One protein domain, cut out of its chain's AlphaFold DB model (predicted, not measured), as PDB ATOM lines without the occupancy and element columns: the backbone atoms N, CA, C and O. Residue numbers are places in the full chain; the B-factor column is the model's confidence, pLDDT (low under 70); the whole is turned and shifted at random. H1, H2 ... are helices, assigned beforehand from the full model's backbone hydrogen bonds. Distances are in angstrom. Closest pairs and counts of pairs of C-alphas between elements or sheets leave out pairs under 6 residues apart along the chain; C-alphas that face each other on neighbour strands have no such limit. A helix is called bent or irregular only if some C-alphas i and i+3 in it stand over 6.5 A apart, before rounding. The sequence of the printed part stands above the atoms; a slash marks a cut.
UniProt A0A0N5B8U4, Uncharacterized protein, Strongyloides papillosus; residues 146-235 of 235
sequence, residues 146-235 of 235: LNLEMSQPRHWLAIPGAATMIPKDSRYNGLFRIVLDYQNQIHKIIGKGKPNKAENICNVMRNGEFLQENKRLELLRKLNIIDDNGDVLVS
ATOM      1  N   LEU A 146     111.435 151.743  80.028       90.31
ATOM      2  CA  LEU A 146     110.998 152.792  80.953       90.31
ATOM      3  C   LEU A 146     111.750 154.115  80.745       90.31
ATOM      4  O   LEU A 146     111.562 155.048  81.516       90.31
ATOM      5  N   ASN A 147     112.606 154.193  79.721       92.25
ATOM      6  CA  ASN A 147     113.494 155.326  79.461       92.25
ATOM      7  C   ASN A 147     114.338 155.731  80.691       92.25
ATOM      8  O   ASN A 147     114.432 156.907  81.038       92.25
ATOM      9  N   LEU A 148     114.932 154.744  81.370       92.62
ATOM     10  CA  LEU A 148     115.724 154.956  82.587       92.62
ATOM     11  C   LEU A 148     117.220 154.841  82.297       92.62
ATOM     12  O   LEU A 148     117.669 153.840  81.742       92.62
ATOM     13  N   GLU A 149     118.010 155.833  82.699       91.31
ATOM     14  CA  GLU A 149     119.467 155.773  82.577       91.31
ATOM     15  C   GLU A 149     120.079 154.954  83.721       91.31
ATOM     16  O   GLU A 149     119.867 155.258  84.894       91.31
ATOM     17  N   MET A 150     120.874 153.936  83.394       89.19
ATOM     18  CA  MET A 150     121.449 153.010  84.379       89.19
ATOM     19  C   MET A 150     122.611 153.607  85.195       89.19
ATOM     20  O   MET A 150     123.201 152.918  86.025       89.19
ATOM     21  N   SER A 151     122.944 154.884  84.990       87.31
ATOM     22  CA  SER A 151     123.886 155.620  85.841       87.31
ATOM     23  C   SER A 151     123.308 155.910  87.232       87.31
ATOM     24  O   SER A 151     124.065 156.016  88.197       87.31
ATOM     25  N   GLN A 152     121.976 155.968  87.361       91.12
ATOM     26  CA  GLN A 152     121.291 156.152  88.641       91.12
ATOM     27  C   GLN A 152     121.128 154.805  89.368       91.12
ATOM     28  O   GLN A 152     120.490 153.899  88.820       91.12
ATOM     29  N   PRO A 153     121.621 154.651  90.615       93.31
ATOM     30  CA  PRO A 153     121.566 153.387  91.356       93.31
ATOM     31  C   PRO A 153     120.170 152.757  91.439       93.31
ATOM     32  O   PRO A 153     120.006 151.560  91.207       93.31
ATOM     33  N   ARG A 154     119.133 153.570  91.681       94.38
ATOM     34  CA  ARG A 154     117.744 153.097  91.789       94.38
ATOM     35  C   ARG A 154     117.237 152.425  90.509       94.38
ATOM     36  O   ARG A 154     116.434 151.498  90.586       94.38
ATOM     37  N   HIS A 155     117.706 152.848  89.335       94.75
ATOM     38  CA  HIS A 155     117.212 152.330  88.055       94.75
ATOM     39  C   HIS A 155     117.629 150.876  87.796       94.75
ATOM     40  O   HIS A 155     116.962 150.177  87.037       94.75
ATOM     41  N   TRP A 156     118.655 150.369  88.488       94.62
ATOM     42  CA  TRP A 156     119.005 148.943  88.469       94.62
ATOM     43  C   TRP A 156     117.886 148.041  88.985       94.62
ATOM     44  O   TRP A 156     117.737 146.921  88.500       94.62
ATOM     45  N   LEU A 157     117.042 148.550  89.886       95.56
ATOM     46  CA  LEU A 157     115.879 147.834  90.417       95.56
ATOM     47  C   LEU A 157     114.747 147.684  89.389       95.56
ATOM     48  O   LEU A 157     113.838 146.882  89.592       95.56
ATOM     49  N   ALA A 158     114.796 148.430  88.281       93.12
ATOM     50  CA  ALA A 158     113.790 148.350  87.230       93.12
ATOM     51  C   ALA A 158     113.977 147.144  86.301       93.12
ATOM     52  O   ALA A 158     113.034 146.717  85.629       93.12
ATOM     53  N   ILE A 159     115.183 146.575  86.251       91.38
ATOM     54  CA  ILE A 159     115.461 145.413  85.412       91.38
ATOM     55  C   ILE A 159     114.769 144.185  86.034       91.38
ATOM     56  O   ILE A 159     115.018 143.895  87.201       91.38
ATOM     57  N   PRO A 160     113.967 143.399  85.284       86.12
ATOM     58  CA  PRO A 160     113.214 142.262  85.835       86.12
ATOM     59  C   PRO A 160     114.014 141.250  86.665       86.12
ATOM     60  O   PRO A 160     113.483 140.677  87.610       86.12
ATOM     61  N   GLY A 161     115.300 141.054  86.362       90.00
ATOM     62  CA  GLY A 161     116.178 140.164  87.128       90.00
ATOM     63  C   GLY A 161     116.588 140.675  88.514       90.00
ATOM     64  O   GLY A 161     117.134 139.898  89.296       90.00
ATOM     65  N   ALA A 162     116.328 141.949  88.835       95.00
ATOM     66  CA  ALA A 162     116.824 142.608  90.042       95.00
ATOM     67  C   ALA A 162     116.305 141.977  91.339       95.00
ATOM     68  O   ALA A 162     117.024 141.987  92.335       95.00
ATOM     69  N   ALA A 163     115.115 141.363  91.312       95.00
ATOM     70  CA  ALA A 163     114.551 140.618  92.441       95.00
ATOM     71  C   ALA A 163     115.533 139.581  93.022       95.00
ATOM     72  O   ALA A 163     115.583 139.393  94.234       95.00
ATOM     73  N   THR A 164     116.359 138.974  92.166       94.69
ATOM     74  CA  THR A 164     117.367 137.965  92.536       94.69
ATOM     75  C   THR A 164     118.473 138.520  93.440       94.69
ATOM     76  O   THR A 164     119.060 137.780  94.221       94.69
ATOM     77  N   MET A 165     118.770 139.824  93.357       95.75
ATOM     78  CA  MET A 165     119.800 140.477  94.180       95.75
ATOM     79  C   MET A 165     119.259 141.027  95.497       95.75
ATOM     80  O   MET A 165     120.042 141.533  96.290       95.75
ATOM     81  N   ILE A 166     117.944 140.993  95.732       97.00
ATOM     82  CA  ILE A 166     117.376 141.565  96.954       97.00
ATOM     83  C   ILE A 166     117.500 140.536  98.083       97.00
ATOM     84  O   ILE A 166     116.970 139.434  97.936       97.00
ATOM     85  N   PRO A 167     118.174 140.842  99.204       96.69
ATOM     86  CA  PRO A 167     118.280 139.915 100.328       96.69
ATOM     87  C   PRO A 167     116.908 139.526 100.892       96.69
ATOM     88  O   PRO A 167     115.936 140.290 100.795       96.69
ATOM     89  N   LYS A 168     116.804 138.337 101.494       94.44
ATOM     90  CA  LYS A 168     115.539 137.842 102.082       94.44
ATOM     91  C   LYS A 168     115.157 138.566 103.382       94.44
ATOM     92  O   LYS A 168     113.982 138.595 103.735       94.44
ATOM     93  N   ASP A 169     116.125 139.199 104.046       94.81
ATOM     94  CA  ASP A 169     115.921 139.953 105.287       94.81
ATOM     95  C   ASP A 169     114.853 141.058 105.135       94.81
ATOM     96  O   ASP A 169     114.753 141.743 104.105       94.81
ATOM     97  N   SER A 170     114.030 141.222 106.175       93.81
ATOM     98  CA  SER A 170     112.895 142.143 106.196       93.81
ATOM     99  C   SER A 170     113.305 143.611 106.046       93.81
ATOM    100  O   SER A 170     112.528 144.389 105.480       93.81
ATOM    101  N   ARG A 171     114.534 143.982 106.437       94.69
ATOM    102  CA  ARG A 171     115.080 145.338 106.254       94.69
ATOM    103  C   ARG A 171     115.136 145.763 104.783       94.69
ATOM    104  O   ARG A 171     115.042 146.948 104.482       94.69
ATOM    105  N   TYR A 172     115.208 144.806 103.853       96.62
ATOM    106  CA  TYR A 172     115.260 145.067 102.409       96.62
ATOM    107  C   TYR A 172     113.899 144.941 101.710       96.62
ATOM    108  O   TYR A 172     113.814 145.057 100.485       96.62
ATOM    109  N   ASN A 173     112.803 144.768 102.459       95.19
ATOM    110  CA  ASN A 173     111.458 144.719 101.880       95.19
ATOM    111  C   ASN A 173     111.087 146.009 101.131       95.19
ATOM    112  O   ASN A 173     110.350 145.943 100.149       95.19
ATOM    113  N   GLY A 174     111.619 147.165 101.547       95.62
ATOM    114  CA  GLY A 174     111.459 148.426 100.818       95.62
ATOM    115  C   GLY A 174     112.031 148.357  99.398       95.62
ATOM    116  O   GLY A 174     111.330 148.677  98.441       95.62
ATOM    117  N   LEU A 175     113.253 147.834  99.242       96.44
ATOM    118  CA  LEU A 175     113.867 147.619  97.927       96.44
ATOM    119  C   LEU A 175     113.050 146.650  97.072       96.44
ATOM    120  O   LEU A 175     112.840 146.891  95.885       96.44
ATOM    121  N   PHE A 176     112.558 145.567  97.678       96.06
ATOM    122  CA  PHE A 176     111.743 144.597  96.953       96.06
ATOM    123  C   PHE A 176     110.435 145.209  96.438       96.06
ATOM    124  O   PHE A 176     110.049 144.951  95.300       96.06
ATOM    125  N   ARG A 177     109.786 146.084  97.220       94.88
ATOM    126  CA  ARG A 177     108.597 146.827  96.768       94.88
ATOM    127  C   ARG A 177     108.899 147.713  95.559       94.88
ATOM    128  O   ARG A 177     108.130 147.687  94.606       94.88
ATOM    129  N   ILE A 178     110.049 148.393  95.536       95.31
ATOM    130  CA  ILE A 178     110.477 149.186  94.370       95.31
ATOM    131  C   ILE A 178     110.615 148.300  93.120       95.31
ATOM    132  O   ILE A 178     110.172 148.689  92.037       95.31
ATOM    133  N   VAL A 179     111.189 147.097  93.256       95.50
ATOM    134  CA  VAL A 179     111.278 146.132  92.143       95.50
ATOM    135  C   VAL A 179     109.880 145.770  91.630       95.50
ATOM    136  O   VAL A 179     109.641 145.822  90.420       95.50
ATOM    137  N   LEU A 180     108.945 145.449  92.530       92.94
ATOM    138  CA  LEU A 180     107.561 145.119  92.172       92.94
ATOM    139  C   LEU A 180     106.846 146.286  91.474       92.94
ATOM    140  O   LEU A 180     106.157 146.070  90.475       92.94
ATOM    141  N   ASP A 181     107.052 147.519  91.934       93.06
ATOM    142  CA  ASP A 181     106.469 148.716  91.323       93.06
ATOM    143  C   ASP A 181     106.954 148.916  89.884       93.06
ATOM    144  O   ASP A 181     106.145 149.174  88.984       93.06
ATOM    145  N   TYR A 182     108.253 148.738  89.627       93.69
ATOM    146  CA  TYR A 182     108.781 148.773  88.263       93.69
ATOM    147  C   TYR A 182     108.250 147.625  87.404       93.69
ATOM    148  O   TYR A 182     107.887 147.852  86.247       93.69
ATOM    149  N   GLN A 183     108.141 146.407  87.951       90.25
ATOM    150  CA  GLN A 183     107.545 145.292  87.210       90.25
ATOM    151  C   GLN A 183     106.095 145.586  86.825       90.25
ATOM    152  O   GLN A 183     105.700 145.349  85.682       90.25
ATOM    153  N   ASN A 184     105.313 146.173  87.728       87.56
ATOM    154  CA  ASN A 184     103.943 146.582  87.438       87.56
ATOM    155  C   ASN A 184     103.880 147.627  86.311       87.56
ATOM    156  O   ASN A 184     103.030 147.516  85.423       87.56
ATOM    157  N   GLN A 185     104.789 148.607  86.293       89.31
ATOM    158  CA  GLN A 185     104.892 149.588  85.202       89.31
ATOM    159  C   GLN A 185     105.242 148.925  83.863       89.31
ATOM    160  O   GLN A 185     104.558 149.148  82.864       89.31
ATOM    161  N   ILE A 186     106.247 148.044  83.853       88.12
ATOM    162  CA  ILE A 186     106.644 147.262  82.675       88.12
ATOM    163  C   ILE A 186     105.456 146.467  82.129       88.12
ATOM    164  O   ILE A 186     105.176 146.510  80.932       88.12
ATOM    165  N   HIS A 187     104.723 145.778  83.007       83.75
ATOM    166  CA  HIS A 187     103.567 144.969  82.633       83.75
ATOM    167  C   HIS A 187     102.424 145.789  82.020       83.75
ATOM    168  O   HIS A 187     101.777 145.304  81.083       83.75
ATOM    169  N   LYS A 188     102.202 147.018  82.507       84.06
ATOM    170  CA  LYS A 188     101.248 147.970  81.913       84.06
ATOM    171  C   LYS A 188     101.677 148.380  80.503       84.06
ATOM    172  O   LYS A 188     100.855 148.337  79.594       84.06
ATOM    173  N   ILE A 189     102.958 148.694  80.301       84.75
ATOM    174  CA  ILE A 189     103.492 149.136  78.998       84.75
ATOM    175  C   ILE A 189     103.423 148.028  77.946       84.75
ATOM    176  O   ILE A 189     103.008 148.267  76.817       84.75
ATOM    177  N   ILE A 190     103.809 146.800  78.299       80.88
ATOM    178  CA  ILE A 190     103.813 145.684  77.339       80.88
ATOM    179  C   ILE A 190     102.408 145.135  77.045       80.88
ATOM    180  O   ILE A 190     102.276 144.252  76.197       80.88
ATOM    181  N   GLY A 191     101.375 145.591  77.767       68.38
ATOM    182  CA  GLY A 191      99.980 145.186  77.567       68.38
ATOM    183  C   GLY A 191      99.695 143.700  77.830       68.38
ATOM    184  O   GLY A 191      98.735 143.156  77.294       68.38
ATOM    185  N   LYS A 192     100.544 143.006  78.608       63.91
ATOM    186  CA  LYS A 192     100.498 141.535  78.792       63.91
ATOM    187  C   LYS A 192     100.415 141.062  80.253       63.91
ATOM    188  O   LYS A 192     100.730 139.909  80.544       63.91
ATOM    189  N   GLY A 193     100.024 141.912  81.204       56.38
ATOM    190  CA  GLY A 193     100.088 141.578  82.633       56.38
ATOM    191  C   GLY A 193      98.766 141.227  83.309       56.38
ATOM    192  O   GLY A 193      97.900 142.081  83.434       56.38
ATOM    193  N   LYS A 194      98.680 140.016  83.878       61.06
ATOM    194  CA  LYS A 194      97.994 139.802  85.164       61.06
ATOM    195  C   LYS A 194      99.005 140.193  86.259       61.06
ATOM    196  O   LYS A 194     100.003 139.477  86.360       61.06
ATOM    197  N   PRO A 195      98.802 141.274  87.038       61.41
ATOM    198  CA  PRO A 195      99.777 141.769  88.025       61.41
ATOM    199  C   PRO A 195     100.335 140.673  88.946       61.41
ATOM    200  O   PRO A 195     101.546 140.540  89.099       61.41
ATOM    201  N   ASN A 196      99.462 139.771  89.406       69.50
ATOM    202  CA  ASN A 196      99.809 138.660  90.298       69.50
ATOM    203  C   ASN A 196     100.887 137.717  89.728       69.50
ATOM    204  O   ASN A 196     101.613 137.074  90.478       69.50
ATOM    205  N   LYS A 197     101.018 137.612  88.396       72.12
ATOM    206  CA  LYS A 197     102.040 136.753  87.778       72.12
ATOM    207  C   LYS A 197     103.445 137.348  87.917       72.12
ATOM    208  O   LYS A 197     104.393 136.595  88.108       72.12
ATOM    209  N   ALA A 198     103.579 138.669  87.810       76.31
ATOM    210  CA  ALA A 198     104.867 139.355  87.905       76.31
ATOM    211  C   ALA A 198     105.424 139.287  89.330       76.31
ATOM    212  O   ALA A 198     106.596 138.973  89.533       76.31
ATOM    213  N   GLU A 199     104.547 139.503  90.308       84.50
ATOM    214  CA  GLU A 199     104.870 139.393  91.727       84.50
ATOM    215  C   GLU A 199     105.308 137.973  92.098       84.50
ATOM    216  O   GLU A 199     106.360 137.802  92.708       84.50
ATOM    217  N   ASN A 200     104.580 136.946  91.641       83.31
ATOM    218  CA  ASN A 200     104.975 135.553  91.862       83.31
ATOM    219  C   ASN A 200     106.370 135.248  91.298       83.31
ATOM    220  O   ASN A 200     107.173 134.617  91.978       83.31
ATOM    221  N   ILE A 201     106.692 135.729  90.091       83.19
ATOM    222  CA  ILE A 201     108.028 135.543  89.497       83.19
ATOM    223  C   ILE A 201     109.103 136.234  90.344       83.19
ATOM    224  O   ILE A 201     110.142 135.635  90.612       83.19
ATOM    225  N   CYS A 202     108.856 137.465  90.798       89.50
ATOM    226  CA  CYS A 202     109.805 138.190  91.644       89.50
ATOM    227  C   CYS A 202     110.012 137.497  92.993       89.50
ATOM    228  O   CYS A 202     111.140 137.432  93.473       89.50
ATOM    229  N   ASN A 203     108.947 136.948  93.583       90.25
ATOM    230  CA  ASN A 203     109.030 136.170  94.815       90.25
ATOM    231  C   ASN A 203     109.869 134.904  94.618       90.25
ATOM    232  O   ASN A 203     110.750 134.638  95.431       90.25
ATOM    233  N   VAL A 204     109.664 134.166  93.523       87.94
ATOM    234  CA  VAL A 204     110.492 132.995  93.186       87.94
ATOM    235  C   VAL A 204     111.960 133.398  93.007       87.94
ATOM    236  O   VAL A 204     112.839 132.763  93.577       87.94
ATOM    237  N   MET A 205     112.238 134.494  92.293       90.69
ATOM    238  CA  MET A 205     113.608 134.987  92.094       90.69
ATOM    239  C   MET A 205     114.284 135.417  93.402       90.69
ATOM    240  O   MET A 205     115.437 135.064  93.634       90.69
ATOM    241  N   ARG A 206     113.579 136.158  94.268       93.56
ATOM    242  CA  ARG A 206     114.110 136.575  95.573       93.56
ATOM    243  C   ARG A 206     114.327 135.371  96.485       93.56
ATOM    244  O   ARG A 206     115.336 135.305  97.178       93.56
ATOM    245  N   ASN A 207     113.415 134.410  96.500       90.56
ATOM    246  CA  ASN A 207     113.502 133.285  97.429       90.56
ATOM    247  C   ASN A 207     114.401 132.148  96.931       90.56
ATOM    248  O   ASN A 207     114.802 131.323  97.746       90.56
ATOM    249  N   GLY A 208     114.751 132.128  95.642       86.69
ATOM    250  CA  GLY A 208     115.644 131.131  95.056       86.69
ATOM    251  C   GLY A 208     117.063 131.155  95.633       86.69
ATOM    252  O   GLY A 208     117.516 132.157  96.186       86.69
ATOM    253  N   GLU A 209     117.777 130.043  95.468       88.19
ATOM    254  CA  GLU A 209     119.109 129.808  96.055       88.19
ATOM    255  C   GLU A 209     120.277 130.179  95.120       88.19
ATOM    256  O   GLU A 209     121.437 130.074  95.505       88.19
ATOM    257  N   PHE A 210     119.988 130.675  93.909       89.31
ATOM    258  CA  PHE A 210     121.010 130.989  92.898       89.31
ATOM    259  C   PHE A 210     122.089 131.975  93.387       89.31
ATOM    260  O   PHE A 210     123.259 131.854  93.028       89.31
ATOM    261  N   LEU A 211     121.703 132.969  94.194       91.31
ATOM    262  CA  LEU A 211     122.636 133.896  94.834       91.31
ATOM    263  C   LEU A 211     122.554 133.773  96.351       91.31
ATOM    264  O   LEU A 211     121.503 134.030  96.944       91.31
ATOM    265  N   GLN A 212     123.704 133.495  96.959       93.31
ATOM    266  CA  GLN A 212     123.909 133.542  98.405       93.31
ATOM    267  C   GLN A 212     123.729 134.970  98.950       93.31
ATOM    268  O   GLN A 212     124.023 135.951  98.261       93.31
ATOM    269  N   GLU A 213     123.272 135.105 100.198       94.56
ATOM    270  CA  GLU A 213     122.931 136.403 100.811       94.56
ATOM    271  C   GLU A 213     124.110 137.391 100.842       94.56
ATOM    272  O   GLU A 213     123.961 138.569 100.517       94.56
ATOM    273  N   ASN A 214     125.321 136.913 101.139       95.62
ATOM    274  CA  ASN A 214     126.531 137.739 101.091       95.62
ATOM    275  C   ASN A 214     126.791 138.303  99.684       95.62
ATOM    276  O   ASN A 214     127.169 139.468  99.540       95.62
ATOM    277  N   LYS A 215     126.543 137.502  98.642       96.25
ATOM    278  CA  LYS A 215     126.725 137.911  97.251       96.25
ATOM    279  C   LYS A 215     125.679 138.930  96.821       96.25
ATOM    280  O   LYS A 215     126.010 139.879  96.116       96.25
ATOM    281  N   ARG A 216     124.437 138.782  97.287       97.25
ATOM    282  CA  ARG A 216     123.369 139.774  97.084       97.25
ATOM    283  C   ARG A 216     123.777 141.141  97.624       97.25
ATOM    284  O   ARG A 216     123.752 142.122  96.883       97.25
ATOM    285  N   LEU A 217     124.242 141.188  98.875       97.69
ATOM    286  CA  LEU A 217     124.726 142.420  99.507       97.69
ATOM    287  C   LEU A 217     125.920 143.024  98.755       97.69
ATOM    288  O   LEU A 217     125.948 144.228  98.509       97.69
ATOM    289  N   GLU A 218     126.884 142.199  98.337       97.75
ATOM    290  CA  GLU A 218     128.027 142.644  97.528       97.75
ATOM    291  C   GLU A 218     127.580 143.324  96.221       97.75
ATOM    292  O   GLU A 218     128.088 144.392  95.873       97.75
ATOM    293  N   LEU A 219     126.615 142.738  95.504       97.06
ATOM    294  CA  LEU A 219     126.103 143.312  94.257       97.06
ATOM    295  C   LEU A 219     125.368 144.632  94.493       97.06
ATOM    296  O   LEU A 219     125.606 145.594  93.762       97.06
ATOM    297  N   LEU A 220     124.534 144.711  95.532       97.38
ATOM    298  CA  LEU A 220     123.837 145.949  95.882       97.38
ATOM    299  C   LEU A 220     124.812 147.084  96.233       97.38
ATOM    300  O   LEU A 220     124.602 148.211  95.780       97.38
ATOM    301  N   ARG A 221     125.906 146.793  96.954       97.62
ATOM    302  CA  ARG A 221     126.974 147.774  97.227       97.62
ATOM    303  C   ARG A 221     127.666 148.234  95.951       97.62
ATOM    304  O   ARG A 221     127.788 149.430  95.714       97.62
ATOM    305  N   LYS A 222     128.049 147.300  95.072       96.19
ATOM    306  CA  LYS A 222     128.688 147.626  93.781       96.19
ATOM    307  C   LYS A 222     127.802 148.495  92.877       96.19
ATOM    308  O   LYS A 222     128.306 149.290  92.081       96.19
ATOM    309  N   LEU A 223     126.483 148.366  93.010       95.12
ATOM    310  CA  LEU A 223     125.501 149.196  92.312       95.12
ATOM    311  C   LEU A 223     125.186 150.521  93.033       95.12
ATOM    312  O   LEU A 223     124.449 151.331  92.478       95.12
ATOM    313  N   ASN A 224     125.778 150.789  94.203       96.06
ATOM    314  CA  ASN A 224     125.477 151.913  95.105       96.06
ATOM    315  C   ASN A 224     123.997 151.976  95.533       96.06
ATOM    316  O   ASN A 224     123.426 153.056  95.659       96.06
ATOM    317  N   ILE A 225     123.357 150.820  95.711       97.12
ATOM    318  CA  ILE A 225     121.975 150.727  96.210       97.12
ATOM    319  C   ILE A 225     121.954 150.711  97.741       97.12
ATOM    320  O   ILE A 225     121.014 151.222  98.352       97.12
ATOM    321  N   ILE A 226     122.993 150.139  98.347       97.50
ATOM    322  CA  ILE A 226     123.230 150.130  99.790       97.50
ATOM    323  C   ILE A 226     124.671 150.559 100.082       97.50
ATOM    324  O   ILE A 226     125.521 150.481  99.188       97.50
ATOM    325  N   ASP A 227     124.941 150.981 101.312       96.88
ATOM    326  CA  ASP A 227     126.287 151.298 101.792       96.88
ATOM    327  C   ASP A 227     127.026 150.073 102.375       96.88
ATOM    328  O   ASP A 227     126.558 148.926 102.326       96.88
ATOM    329  N   ASP A 228     128.212 150.306 102.941       95.69
ATOM    330  CA  ASP A 228     129.026 149.254 103.551       95.69
ATOM    331  C   ASP A 228     128.359 148.626 104.791       95.69
ATOM    332  O   ASP A 228     128.475 147.412 104.996       95.69
ATOM    333  N   ASN A 229     127.553 149.397 105.530       94.75
ATOM    334  CA  ASN A 229     126.762 148.943 106.684       94.75
ATOM    335  C   ASN A 229     125.480 148.189 106.276       94.75
ATOM    336  O   ASN A 229     124.803 147.563 107.100       94.75
ATOM    337  N   GLY A 230     125.162 148.202 104.980       93.31
ATOM    338  CA  GLY A 230     123.981 147.575 104.410       93.31
ATOM    339  C   GLY A 230     122.721 148.430 104.518       93.31
ATOM    340  O   GLY A 230     121.624 147.881 104.370       93.31
ATOM    341  N   ASP A 231     122.866 149.730 104.768       95.50
ATOM    342  CA  ASP A 231     121.774 150.695 104.789       95.50
ATOM    343  C   ASP A 231     121.421 151.148 103.374       95.50
ATOM    344  O   ASP A 231     122.276 151.294 102.500       95.50
ATOM    345  N   VAL A 232     120.123 151.313 103.124       95.19
ATOM    346  CA  VAL A 232     119.595 151.620 101.794       95.19
ATOM    347  C   VAL A 232     119.879 153.076 101.431       95.19
ATOM    348  O   VAL A 232     119.466 153.986 102.141       95.19
ATOM    349  N   LEU A 233     120.528 153.288 100.285       93.12
ATOM    350  CA  LEU A 233     120.919 154.609  99.776       93.12
ATOM    351  C   LEU A 233     119.924 155.203  98.772       93.12
ATOM    352  O   LEU A 233     120.057 156.356  98.371       93.12
ATOM    353  N   VAL A 234     118.957 154.409  98.315       88.88
ATOM    354  CA  VAL A 234     118.008 154.806  97.271       88.88
ATOM    355  C   VAL A 234     116.615 155.016  97.857       88.88
ATOM    356  O   VAL A 234     116.031 154.104  98.438       88.88
ATOM    357  N   SER A 235     116.083 156.226  97.681       68.69
ATOM    358  CA  SER A 235     114.694 156.607  97.977       68.69
ATOM    359  C   SER A 235     113.840 156.568  96.727       68.69
ATOM    360  O   SER A 235     114.357 157.020  95.674       68.69
TER     361      SER A 235
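AT A GLANCE: This is residues 146 to 235 of the 235 residues of an uncharacterized protein of Strongyloides papillosus (UniProt A0A0N5B8U4). Three helices, H2, H3 and H4, pack on one another with their centres in a triangle, the long H3 and H4 joined as a helical hairpin and the short H2 packed on both of them near the middle of the domain. H5 packs on H2 and makes a corner with it where Met 165, the last residue of H2, meets Arg 216, H1 packs on H3, and the last 13 residues, 223 to 235, form a long stretch with no named element. The printed part has 90 residues with five named helices, in the order H1, H2, H3, H4, H5, and no named strand; the class is all helix. It is compact, with a radius of gyration of the C-alphas of 12.7 A and spans of 39 by 28 by 19 A.

HOW THE PARTS SIT: H1, residues 153 to 158, is close to but not clearly touching H2, residues 160 to 165; their closest C-alphas, of Trp 156 and Ala 162, are 6.9 A apart. H1 touches residues 175 to 183 alone of H3, residues 170 to 189, at a steep tilt of 56 degrees; the closest C-alphas, of Ala 158 and Tyr 182, are 5.1 A apart. H2 and H3 are a helical hairpin at a shallow tilt of 10 degrees, opposite ways, closest at the C-alphas of Ala 163 and Val 179, 6.4 A. H3 and H4, residues 195 to 207, are a second helical hairpin, at a steep tilt of 39 degrees, closest at the C-alphas of Leu 180 and Glu 199, 6.3 A. H2 touches H4 the same way at 31 degrees, a shallow tilt, with the C-alphas of Thr 164 and Arg 206 closest at 4.7 A. H5, residues 213 to 222, touches H2 at a steep tilt of 62 degrees, with the C-alphas of Met 165 and Arg 216 closest at 4.7 A. H1 and H5 are near each other, with 5 pairs of C-alphas within 10 A, while H3 and H5 are apart, as are H4 and H5. The packing is part aligned, part crossed: 2 of 5 touching pairs are at a shallow tilt. Each O i to N i+4 pair is within hydrogen-bond range in H4 and H5, against 14 of 16 in H3 and 0 of 2 in H1 and in H2, where 3 of 3 and 2 of 3 O i to N i+3 pairs are within range.

IN THESE COORDINATES: H1 begins at C-alpha 153, (121.566, 153.387, 91.356), and measures 10.1 A from first to last C-alpha; H2 measures 10.8 A. H2 is irregular, but only just: C-alphas 160 and 163 are 6.9 A apart. H3 measures 29.6 A from C-alpha 170 at (112.895, 142.143, 106.196), and is irregular, with C-alphas 171 and 174 7.2 A apart. H4 measures 18.7 A and H5 14.4 A, ending at C-alpha 222, (128.688, 147.626, 93.781).

THE WHOLE: The two C-alphas farthest apart, of Gly 191 and Asn 229, are 39.7 A apart. The printed part has no cut, its four links between helices are tight, and it ends at Ser 235, the chain's last residue. The mean pLDDT of the printed part is 90.0; residues 191 to 196 and residue 235 are under 70.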